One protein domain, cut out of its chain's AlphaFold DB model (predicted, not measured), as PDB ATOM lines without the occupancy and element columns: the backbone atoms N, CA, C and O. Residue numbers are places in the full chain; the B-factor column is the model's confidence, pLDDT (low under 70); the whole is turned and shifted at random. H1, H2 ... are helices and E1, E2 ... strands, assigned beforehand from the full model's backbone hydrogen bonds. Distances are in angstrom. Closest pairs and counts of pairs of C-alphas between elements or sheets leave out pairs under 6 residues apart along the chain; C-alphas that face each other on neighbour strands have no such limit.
ATOM      1  N   CYS A   4     -48.266  90.635  54.835       96.56
ATOM      2  CA  CYS A   4     -47.430  91.371  53.893       96.56
ATOM      3  C   CYS A   4     -46.198  91.915  54.613       96.56
ATOM      4  O   CYS A   4     -46.296  92.422  55.728       96.56
ATOM      5  N   TYR A   5     -45.037  91.823  53.974       96.19
ATOM      6  CA  TYR A   5     -43.766  92.232  54.558       96.19
ATOM      7  C   TYR A   5     -42.962  93.092  53.595       96.19
ATOM      8  O   TYR A   5     -42.978  92.857  52.385       96.19
ATOM      9  N   LYS A   6     -42.188  94.022  54.152       96.25
ATOM     10  CA  LYS A   6     -41.125  94.757  53.463       96.25
ATOM     11  C   LYS A   6     -39.785  94.414  54.106       96.25
ATOM     12  O   LYS A   6     -39.676  94.370  55.328       96.25
ATOM     13  N   ALA A   7     -38.756  94.154  53.304       95.56
ATOM     14  CA  ALA A   7     -37.403  93.985  53.826       95.56
ATOM     15  C   ALA A   7     -36.931  95.285  54.497       95.56
ATOM     16  O   ALA A   7     -36.976  96.349  53.872       95.56
ATOM     17  N   LYS A   8     -36.452  95.201  55.742       94.94
ATOM     18  CA  LYS A   8     -35.932  96.360  56.476       94.94
ATOM     19  C   LYS A   8     -34.700  96.917  55.779       94.94
ATOM     20  O   LYS A   8     -33.722  96.201  55.566       94.94
ATOM     21  N   SER A   9     -34.712  98.207  55.468       92.12
ATOM     22  CA  SER A   9     -33.547  98.882  54.897       92.12
ATOM     23  C   SER A   9     -32.333  98.744  55.816       92.12
ATOM     24  O   SER A   9     -32.397  99.063  57.000       92.12
ATOM     25  N   GLY A  10     -31.217  98.275  55.258       91.50
ATOM     26  CA  GLY A  10     -29.967  98.077  55.996       91.50
ATOM     27  C   GLY A  10     -29.892  96.794  56.832       91.50
ATOM     28  O   GLY A  10     -28.855  96.564  57.447       91.50
ATOM     29  N   SER A  11     -30.930  95.949  56.837       93.94
ATOM     30  CA  SER A  11     -30.836  94.607  57.426       93.94
ATOM     31  C   SER A  11     -29.842  93.725  56.662       93.94
ATOM     32  O   SER A  11     -29.529  93.996  55.497       93.94
ATOM     33  N   GLU A  12     -29.345  92.656  57.289       94.00
ATOM     34  CA  GLU A  12     -28.389  91.743  56.646       94.00
ATOM     35  C   GLU A  12     -28.970  91.148  55.359       94.00
ATOM     36  O   GLU A  12     -28.332  91.204  54.305       94.00
ATOM     37  N   PHE A  13     -30.230  90.699  55.409       94.94
ATOM     38  CA  PHE A  13     -30.937  90.229  54.220       94.94
ATOM     39  C   PHE A  13     -31.006  91.307  53.131       94.94
ATOM     40  O   PHE A  13     -30.741  91.021  51.962       94.94
ATOM     41  N   TYR A  14     -31.344  92.550  53.490       94.38
ATOM     42  CA  TYR A  14     -31.446  93.645  52.524       94.38
ATOM     43  C   TYR A  14     -30.113  93.903  51.812       94.38
ATOM     44  O   TYR A  14     -30.084  94.073  50.588       94.38
ATOM     45  N   LEU A  15     -29.004  93.903  52.556       95.00
ATOM     46  CA  LEU A  15     -27.664  94.112  52.013       95.00
ATOM     47  C   LEU A  15     -27.244  92.964  51.082       95.00
ATOM     48  O   LEU A  15     -26.806  93.219  49.953       95.00
ATOM     49  N   ASP A  16     -27.446  91.716  51.503       95.38
ATOM     50  CA  ASP A  16     -27.118  90.533  50.703       95.38
ATOM     51  C   ASP A  16     -27.967  90.447  49.431       95.38
ATOM     52  O   ASP A  16     -27.454  90.186  48.338       95.38
ATOM     53  N   ALA A  17     -29.264  90.734  49.536       94.75
ATOM     54  CA  ALA A  17     -30.167  90.729  48.398       94.75
ATOM     55  C   ALA A  17     -29.820  91.835  47.390       94.75
ATOM     56  O   ALA A  17     -29.799  91.595  46.179       94.75
ATOM     57  N   ARG A  18     -29.476  93.041  47.863       93.94
ATOM     58  CA  ARG A  18     -28.995  94.141  47.008       93.94
ATOM     59  C   ARG A  18     -27.708  93.771  46.283       93.94
ATOM     60  O   ARG A  18     -27.592  94.026  45.078       93.94
ATOM     61  N   ILE A 103     -30.469  85.138  44.535       92.44
ATOM     62  CA  ILE A 103     -31.420  85.665  45.511       92.44
ATOM     63  C   ILE A 103     -32.170  84.558  46.262       92.44
ATOM     64  O   ILE A 103     -32.411  84.712  47.449       92.44
ATOM     65  N   LYS A 104     -32.462  83.413  45.627       91.62
ATOM     66  CA  LYS A 104     -33.112  82.280  46.304       91.62
ATOM     67  C   LYS A 104     -32.232  81.647  47.377       91.62
ATOM     68  O   LYS A 104     -32.734  81.183  48.397       91.62
ATOM     69  N   LEU A 105     -30.920  81.606  47.149       93.06
ATOM     70  CA  LEU A 105     -29.974  81.112  48.144       93.06
ATOM     71  C   LEU A 105     -29.833  82.110  49.296       93.06
ATOM     72  O   LEU A 105     -29.793  81.692  50.449       93.06
ATOM     73  N   VAL A 106     -29.807  83.411  48.987       94.75
ATOM     74  CA  VAL A 106     -29.827  84.476  50.001       94.75
ATOM     75  C   VAL A 106     -31.086  84.362  50.863       94.75
ATOM     76  O   VAL A 106     -30.989  84.300  52.084       94.75
ATOM     77  N   GLU A 107     -32.259  84.246  50.241       93.38
ATOM     78  CA  GLU A 107     -33.538  84.030  50.924       93.38
ATOM     79  C   GLU A 107     -33.489  82.824  51.862       93.38
ATOM     80  O   GLU A 107     -33.802  82.938  53.045       93.38
ATOM     81  N   PHE A 108     -33.022  81.682  51.356       91.81
ATOM     82  CA  PHE A 108     -32.909  80.457  52.139       91.81
ATOM     83  C   PHE A 108     -32.007  80.622  53.370       91.81
ATOM     84  O   PHE A 108     -32.389  80.211  54.465       91.81
ATOM     85  N   LYS A 109     -30.835  81.255  53.219       92.00
ATOM     86  CA  LYS A 109     -29.904  81.512  54.332       92.00
ATOM     87  C   LYS A 109     -30.509  82.384  55.428       92.00
ATOM     88  O   LYS A 109     -30.204  82.182  56.597       92.00
ATOM     89  N   HIS A 110     -31.377  83.315  55.042       92.38
ATOM     90  CA  HIS A 110     -32.077  84.228  55.945       92.38
ATOM     91  C   HIS A 110     -33.439  83.684  56.419       92.38
ATOM     92  O   HIS A 110     -34.243  84.421  56.990       92.38
ATOM     93  N   GLY A 111     -33.721  82.392  56.197       88.81
ATOM     94  CA  GLY A 111     -34.941  81.728  56.670       88.81
ATOM     95  C   GLY A 111     -36.217  82.126  55.918       88.81
ATOM     96  O   GLY A 111     -37.324  81.909  56.413       88.81
ATOM     97  N   ILE A 112     -36.079  82.714  54.727       91.69
ATOM     98  CA  ILE A 112     -37.175  83.175  53.869       91.69
ATOM     99  C   ILE A 112     -37.506  82.062  52.877       91.69
ATOM    100  O   ILE A 112     -37.140  82.088  51.704       91.69
ATOM    101  N   CYS A 113     -38.171  81.024  53.365       88.12
ATOM    102  CA  CYS A 113     -38.641  79.925  52.536       88.12
ATOM    103  C   CYS A 113     -40.012  79.443  53.009       88.12
ATOM    104  O   CYS A 113     -40.327  79.492  54.201       88.12
ATOM    105  N   SER A 114     -40.829  78.995  52.055       87.25
ATOM    106  CA  SER A 114     -42.050  78.257  52.359       87.25
ATOM    107  C   SER A 114     -41.710  76.806  52.691       87.25
ATOM    108  O   SER A 114     -40.858  76.178  52.055       87.25
ATOM    109  N   LEU A 115     -42.387  76.271  53.698       86.69
ATOM    110  CA  LEU A 115     -42.425  74.847  53.998       86.69
ATOM    111  C   LEU A 115     -43.627  74.199  53.297       86.69
ATOM    112  O   LEU A 115     -44.434  74.864  52.648       86.69
ATOM    113  N   GLY A 116     -43.734  72.872  53.385       87.31
ATOM    114  CA  GLY A 116     -44.814  72.129  52.735       87.31
ATOM    115  C   GLY A 116     -46.197  72.655  53.135       87.31
ATOM    116  O   GLY A 116     -46.548  72.625  54.309       87.31
ATOM    117  N   GLY A 117     -46.971  73.109  52.144       87.88
ATOM    118  CA  GLY A 117     -48.313  73.668  52.335       87.88
ATOM    119  C   GLY A 117     -48.365  75.183  52.561       87.88
ATOM    120  O   GLY A 117     -49.463  75.721  52.632       87.88
ATOM    121  N   GLU A 118     -47.218  75.862  52.640       92.94
ATOM    122  CA  GLU A 118     -47.134  77.316  52.813       92.94
ATOM    123  C   GLU A 118     -46.971  78.048  51.477       92.94
ATOM    124  O   GLU A 118     -46.330  77.557  50.540       92.94
ATOM    125  N   SER A 119     -47.498  79.268  51.417       92.25
ATOM    126  CA  SER A 119     -47.350  80.178  50.285       92.25
ATOM    127  C   SER A 119     -46.397  81.323  50.617       92.25
ATOM    128  O   SER A 119     -46.438  81.917  51.695       92.25
ATOM    129  N   LEU A 120     -45.508  81.623  49.670       93.50
ATOM    130  CA  LEU A 120     -44.576  82.742  49.733       93.50
ATOM    131  C   LEU A 120     -44.431  83.342  48.336       93.50
ATOM    132  O   LEU A 120     -43.895  82.711  47.425       93.50
ATOM    133  N   GLU A 121     -44.886  84.576  48.183       93.44
ATOM    134  CA  GLU A 121     -44.756  85.358  46.960       93.44
ATOM    135  C   GLU A 121     -43.770  86.496  47.197       93.44
ATOM    136  O   GLU A 121     -43.849  87.188  48.212       93.44
ATOM    137  N   ARG A 122     -42.844  86.699  46.254       93.50
ATOM    138  CA  ARG A 122     -41.913  87.831  46.257       93.50
ATOM    139  C   ARG A 122     -42.307  88.838  45.193       93.50
ATOM    140  O   ARG A 122     -42.506  88.474  44.034       93.50
ATOM    141  N   TYR A 123     -42.229  90.106  45.560       93.44
ATOM    142  CA  TYR A 123     -42.266  91.237  44.650       93.44
ATOM    143  C   TYR A 123     -41.030  92.119  44.875       93.44
ATOM    144  O   TYR A 123     -40.644  92.394  46.007       93.44
ATOM    145  N   ILE A 124     -40.363  92.517  43.790       91.88
ATOM    146  CA  ILE A 124     -39.242  93.463  43.826       91.88
ATOM    147  C   ILE A 124     -39.711  94.721  43.109       91.88
ATOM    148  O   ILE A 124     -40.084  94.644  41.938       91.88
ATOM    149  N   SER A 125     -39.693  95.852  43.807       91.75
ATOM    150  CA  SER A 125     -40.121  97.129  43.244       91.75
ATOM    151  C   SER A 125     -39.116  97.681  42.229       91.75
ATOM    152  O   SER A 125     -37.961  97.246  42.164       91.75
ATOM    153  N   LEU A 126     -39.524  98.690  41.459       87.69
ATOM    154  CA  LEU A 126     -38.654  99.452  40.557       87.69
ATOM    155  C   LEU A 126     -37.491 100.113  41.308       87.69
ATOM    156  O   LEU A 126     -36.363 100.150  40.813       87.69
ATOM    157  N   ASP A 127     -37.739 100.532  42.549       88.06
ATOM    158  CA  ASP A 127     -36.732 101.079  43.463       88.06
ATOM    159  C   ASP A 127     -35.822  99.984  44.069       88.06
ATOM    160  O   ASP A 127     -34.930 100.264  44.879       88.06
ATOM    161  N   LYS A 128     -36.013  98.724  43.647       87.69
ATOM    162  CA  LYS A 128     -35.350  97.502  44.127       87.69
ATOM    163  C   LYS A 128     -35.545  97.258  45.627       87.69
ATOM    164  O   LYS A 128     -34.661  96.714  46.296       87.69
ATOM    165  N   GLU A 129     -36.678  97.688  46.167       92.19
ATOM    166  CA  GLU A 129     -37.142  97.253  47.482       92.19
ATOM    167  C   GLU A 129     -37.792  95.874  47.353       92.19
ATOM    168  O   GLU A 129     -38.306  95.518  46.293       92.19
ATOM    169  N   ILE A 130     -37.733  95.075  48.417       94.75
ATOM    170  CA  ILE A 130     -38.171  93.679  48.382       94.75
ATOM    171  C   ILE A 130     -39.361  93.519  49.308       94.75
ATOM    172  O   ILE A 130     -39.290  93.849  50.494       94.75
ATOM    173  N   TYR A 131     -40.428  92.979  48.746       96.06
ATOM    174  CA  TYR A 131     -41.688  92.735  49.406       96.06
ATOM    175  C   TYR A 131     -42.039  91.256  49.345       96.06
ATOM    176  O   TYR A 131     -41.722  90.569  48.369       96.06
ATOM    177  N   TYR A 132     -42.739  90.789  50.373       95.50
ATOM    178  CA  TYR A 132     -43.268  89.436  50.424       95.50
ATOM    179  C   TYR A 132     -44.733  89.425  50.827       95.50
ATOM    180  O   TYR A 132     -45.163  90.217  51.666       95.50
ATOM    181  N   LYS A 133     -45.476  88.470  50.276       95.44
ATOM    182  CA  LYS A 133     -46.784  88.047  50.775       95.44
ATOM    183  C   LYS A 133     -46.675  86.583  51.184       95.44
ATOM    184  O   LYS A 133     -46.230  85.763  50.385       95.44
ATOM    185  N   ALA A 134     -47.026  86.263  52.423       94.56
ATOM    186  CA  ALA A 134     -46.899  84.909  52.961       94.56
ATOM    187  C   ALA A 134     -48.092  84.543  53.844       94.56
ATOM    188  O   ALA A 134     -48.653  85.408  54.509       94.56
ATOM    189  N   ASP A 135     -48.466  83.271  53.917       94.00
ATOM    190  CA  ASP A 135     -49.486  82.789  54.866       94.00
ATOM    191  C   ASP A 135     -48.927  82.431  56.256       94.00
ATOM    192  O   ASP A 135     -49.677  82.040  57.151       94.00
ATOM    193  N   PHE A 136     -47.629  82.649  56.475       90.88
ATOM    194  CA  PHE A 136     -46.933  82.432  57.741       90.88
ATOM    195  C   PHE A 136     -46.220  83.696  58.249       90.88
ATOM    196  O   PHE A 136     -46.074  84.703  57.549       90.88
ATOM    197  N   ASN A 137     -45.762  83.649  59.505       88.62
ATOM    198  CA  ASN A 137     -45.054  84.765  60.125       88.62
ATOM    199  C   ASN A 137     -43.572  84.803  59.700       88.62
ATOM    200  O   ASN A 137     -42.741  84.082  60.260       88.62
ATOM    201  N   LEU A 138     -43.250  85.643  58.713       88.56
ATOM    202  CA  LEU A 138     -41.895  85.790  58.180       88.56
ATOM    203  C   LEU A 138     -40.976  86.563  59.134       88.56
ATOM    204  O   LEU A 138     -39.807  86.210  59.273       88.56
ATOM    205  N   GLU A 139     -41.495  87.573  59.832       86.19
ATOM    206  CA  GLU A 139     -40.737  88.379  60.801       86.19
ATOM    207  C   GLU A 139     -40.096  87.502  61.889       86.19
ATOM    208  O   GLU A 139     -38.903  87.627  62.172       86.19
ATOM    209  N   LYS A 140     -40.859  86.544  62.435       84.88
ATOM    210  CA  LYS A 140     -40.371  85.584  63.437       84.88
ATOM    211  C   LYS A 140     -39.293  84.647  62.891       84.88
ATOM    212  O   LYS A 140     -38.349  84.336  63.611       84.88
ATOM    213  N   ARG A 141     -39.424  84.177  61.643       84.00
ATOM    214  CA  ARG A 141     -38.459  83.242  61.023       84.00
ATOM    215  C   ARG A 141     -37.143  83.906  60.653       84.00
ATOM    216  O   ARG A 141     -36.083  83.318  60.813       84.00
ATOM    217  N   SER A 142     -37.238  85.133  60.172       83.44
ATOM    218  CA  SER A 142     -36.127  85.904  59.622       83.44
ATOM    219  C   SER A 142     -35.383  86.741  60.665       83.44
ATOM    220  O   SER A 142     -34.588  87.599  60.292       83.44
ATOM    221  N   GLN A 143     -35.670  86.534  61.957       82.75
ATOM    222  CA  GLN A 143     -35.027  87.225  63.080       82.75
ATOM    223  C   GLN A 143     -35.075  88.760  62.962       82.75
ATOM    224  O   GLN A 143     -34.143  89.462  63.342       82.75
ATOM    225  N   GLY A 144     -36.186  89.294  62.444       83.56
ATOM    226  CA  GLY A 144     -36.406  90.736  62.367       83.56
ATOM    227  C   GLY A 144     -35.838  91.422  61.124       83.56
ATOM    228  O   GLY A 144     -35.777  92.647  61.129       83.56
ATOM    229  N   ASN A 145     -35.493  90.697  60.054       91.44
ATOM    230  CA  ASN A 145     -35.075  91.280  58.765       91.44
ATOM    231  C   ASN A 145     -36.204  92.001  57.990       91.44
ATOM    232  O   ASN A 145     -35.937  92.623  56.957       91.44
ATOM    233  N   PHE A 146     -37.449  91.924  58.470       93.44
ATOM    234  CA  PHE A 146     -38.647  92.413  57.785       93.44
ATOM    235  C   PHE A 146     -39.535  93.247  58.700       93.44
ATOM    236  O   PHE A 146     -39.642  92.955  59.890       93.44
ATOM    237  N   ASP A 147     -40.183  94.248  58.111       93.50
ATOM    238  CA  ASP A 147     -41.303  94.985  58.687       93.50
ATOM    239  C   ASP A 147     -42.611  94.360  58.206       93.50
ATOM    240  O   ASP A 147     -42.784  94.124  57.005       93.50
ATOM    241  N   LEU A 148     -43.536  94.098  59.131       94.06
ATOM    242  CA  LEU A 148     -44.921  93.800  58.781       94.06
ATOM    243  C   LEU A 148     -45.569  95.082  58.245       94.06
ATOM    244  O   LEU A 148     -45.572  96.106  58.926       94.06
ATOM    245  N   ILE A 149     -46.133  95.006  57.045       95.31
ATOM    246  CA  ILE A 149     -46.872  96.101  56.412       95.31
ATOM    247  C   ILE A 149     -48.317  95.675  56.168       95.31
ATOM    248  O   ILE A 149     -48.651  94.485  56.146       95.31
ATOM    249  N   THR A 150     -49.191  96.647  55.964       94.56
ATOM    250  CA  THR A 150     -50.574  96.378  55.583       94.56
ATOM    251  C   THR A 150     -50.660  95.868  54.142       94.56
ATOM    252  O   THR A 150     -49.814  96.154  53.292       94.56
ATOM    253  N   GLU A 151     -51.724  95.120  53.837       93.88
ATOM    254  CA  GLU A 151     -52.013  94.724  52.452       93.88
ATOM    255  C   GLU A 151     -52.256  95.950  51.556       93.88
ATOM    256  O   GLU A 151     -51.895  95.921  50.384       93.88
ATOM    257  N   ILE A 152     -52.793  97.045  52.110       94.25
ATOM    258  CA  ILE A 152     -52.988  98.310  51.387       94.25
ATOM    259  C   ILE A 152     -51.638  98.875  50.932       94.25
ATOM    260  O   ILE A 152     -51.461  99.086  49.738       94.25
ATOM    261  N   GLU A 153     -50.665  99.022  51.838       93.56
ATOM    262  CA  GLU A 153     -49.322  99.527  51.500       93.56
ATOM    263  C   GLU A 153     -48.629  98.666  50.430       93.56
ATOM    264  O   GLU A 153     -47.984  99.187  49.517       93.56
ATOM    265  N   TYR A 154     -48.786  97.341  50.512       94.19
ATOM    266  CA  TYR A 154     -48.257  96.418  49.507       94.19
ATOM    267  C   TYR A 154     -48.889  96.662  48.126       94.19
ATOM    268  O   TYR A 154     -48.179  96.774  47.124       94.19
ATOM    269  N   GLN A 155     -50.222  96.746  48.064       93.62
ATOM    270  CA  GLN A 155     -50.956  96.934  46.810       93.62
ATOM    271  C   GLN A 155     -50.716  98.320  46.205       93.62
ATOM    272  O   GLN A 155     -50.545  98.430  44.993       93.62
ATOM    273  N   GLU A 156     -50.661  99.369  47.025       93.06
ATOM    274  CA  GLU A 156     -50.360 100.729  46.575       93.06
ATOM    275  C   GLU A 156     -48.995 100.797  45.897       93.06
ATOM    276  O   GLU A 156     -48.901 101.323  44.784       93.06
ATOM    277  N   LYS A 157     -47.959 100.198  46.503       92.94
ATOM    278  CA  LYS A 157     -46.626 100.170  45.890       92.94
ATOM    279  C   LYS A 157     -46.614  99.389  44.577       92.94
ATOM    280  O   LYS A 157     -46.061  99.862  43.587       92.94
ATOM    281  N   TYR A 158     -47.260  98.224  44.554       91.19
ATOM    282  CA  TYR A 158     -47.364  97.402  43.350       91.19
ATOM    283  C   TYR A 158     -48.048  98.150  42.194       91.19
ATOM    284  O   TYR A 158     -47.559  98.151  41.062       91.19
ATOM    285  N   LEU A 159     -49.151  98.847  42.476       92.69
ATOM    286  CA  LEU A 159     -49.872  99.651  41.486       92.69
ATOM    287  C   LEU A 159     -49.078 100.881  41.031       92.69
ATOM    288  O   LEU A 159     -49.153 101.245  39.856       92.69
ATOM    289  N   GLU A 160     -48.337 101.531  41.931       92.19
ATOM    290  CA  GLU A 160     -47.450 102.649  41.595       92.19
ATOM    291  C   GLU A 160     -46.405 102.223  40.553       92.19
ATOM    292  O   GLU A 160     -46.225 102.893  39.534       92.19
ATOM    293  N   ASP A 161     -45.765 101.077  40.770       92.44
ATOM    294  CA  ASP A 161     -44.743 100.550  39.869       92.44
ATOM    295  C   ASP A 161     -45.316 100.077  38.530       92.44
ATOM    296  O   ASP A 161     -44.700 100.299  37.483       92.44
ATOM    297  N   LEU A 162     -46.511  99.476  38.533       89.25
ATOM    298  CA  LEU A 162     -47.208  99.116  37.295       89.25
ATOM    299  C   LEU A 162     -47.490 100.347  36.428       89.25
ATOM    300  O   LEU A 162     -47.270 100.300  35.221       89.25
ATOM    301  N   LYS A 163     -47.915 101.464  37.032       91.12
ATOM    302  CA  LYS A 163     -48.168 102.723  36.310       91.12
ATOM    303  C   LYS A 163     -46.904 103.361  35.737       91.12
ATOM    304  O   LYS A 163     -46.997 104.075  34.750       91.12
ATOM    305  N   LYS A 164     -45.745 103.142  36.359       88.06
ATOM    306  CA  LYS A 164     -44.448 103.643  35.869       88.06
ATOM    307  C   LYS A 164     -43.841 102.768  34.769       88.06
ATOM    308  O   LYS A 164     -42.932 103.216  34.079       88.06
ATOM    309  N   SER A 165     -44.297 101.521  34.654       74.00
ATOM    310  CA  SER A 165     -43.749 100.524  33.724       74.00
ATOM    311  C   SER A 165     -44.553 100.379  32.426       74.00
ATOM    312  O   SER A 165     -44.088  99.684  31.521       74.00
ATOM    313  N   GLY A 166     -45.749 100.973  32.353       58.84
ATOM    314  CA  GLY A 166     -46.587 101.056  31.149       58.84
ATOM    315  C   GLY A 166     -46.441 102.401  30.460       58.84
ATOM    316  O   GLY A 166     -46.443 102.401  29.212       58.84
TER     317      GLY A 166
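This is residues 4 to 18 and 103 to 166 of the 166 residues of an uncharacterized protein of Paenibacillus chitinolyticus (UniProt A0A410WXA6). A strongly twisted sheet of four short antiparallel strands has one long helix, H4, running slantwise over one face. Past the end of E1 at Ala 7, H1 and H2 lie side by side, running opposite ways, and H1 only grazes the sheet; the small helix H3 lies in the crossover from E3 to E4. The printed part has 79 residues with four named helices and four named strands, in the order E1 H1 H2 E2 E3 H3 E4 H4, and the sheet's order is E2 - E3 - E1 - E4. The class is mixed, helices and strands, and the whole is compact, with a radius of gyration of the C-alphas of 12.4 A and spans of 34 by 27 by 19 A.

E1, residues 4 to 7, is an inner strand between E3, residues 130 to 134, and E4, residues 146 to 149. It is antiparallel to E3 at 149 degrees, with N 5 and O 132 2.8 A apart, and to E4 at 142 degrees, with N 147 and O 6 2.8 A apart, both within hydrogen-bond range. H1, residues 12 to 18, only grazes the sheet; its closest C-alpha to E1 is that of Tyr 14, 6.1 A from that of Ala 7. H1 touches H2, residues 103 to 109, at a shallow tilt of 14 degrees, opposite ways, the closest C-alphas being those of Ala 17 and Ile 103, 6.0 A apart. H2 is not on the sheet. E2, residues 120 to 124, is an edge strand and forms a hairpin with E3, antiparallel at 160 degrees, with N 121 and O 133 2.8 A apart. The sheet is only just strongly twisted, its C-alphas lying up to 4.3 A off the best plane. E3, H3 and E4 form a split strand-helix-strand unit, two strands running the same way with E1 between them, and its crossover is right-handed. H3, residues 138 to 141, only grazes the sheet with residues 138 to 140. H4, residues 151 to 165, is on the sheet at a height of 10.6 A, making two layers, a helix on one face of a sheet. It lies over E2 and E3, and only just over E1, with 3 C-alphas, slantwise to the strands at 43 degrees to E2 on the local plane. Every O i to N i+4 pair is within hydrogen-bond range in H1, H2 and H4; H3 is too short for such a pair.

E1 begins at C-alpha 4 (-47.430, 91.371, 53.893). E2 measures 13.4 A and E3 13.2 A from first to last C-alpha. H4 measures 21.3 A and ends at C-alpha 165 (-43.749, 100.524, 33.724).

The C-alphas farthest apart, of Gln 143 and Gly 166, are 36.7 A apart. Residues 19 to 102 are not printed, and C-alphas 18 and 103 are 8.9 A apart across the cut. Of the links printed whole, none is long. The mean pLDDT of the printed part is 91.2, and residue 166 is under 70.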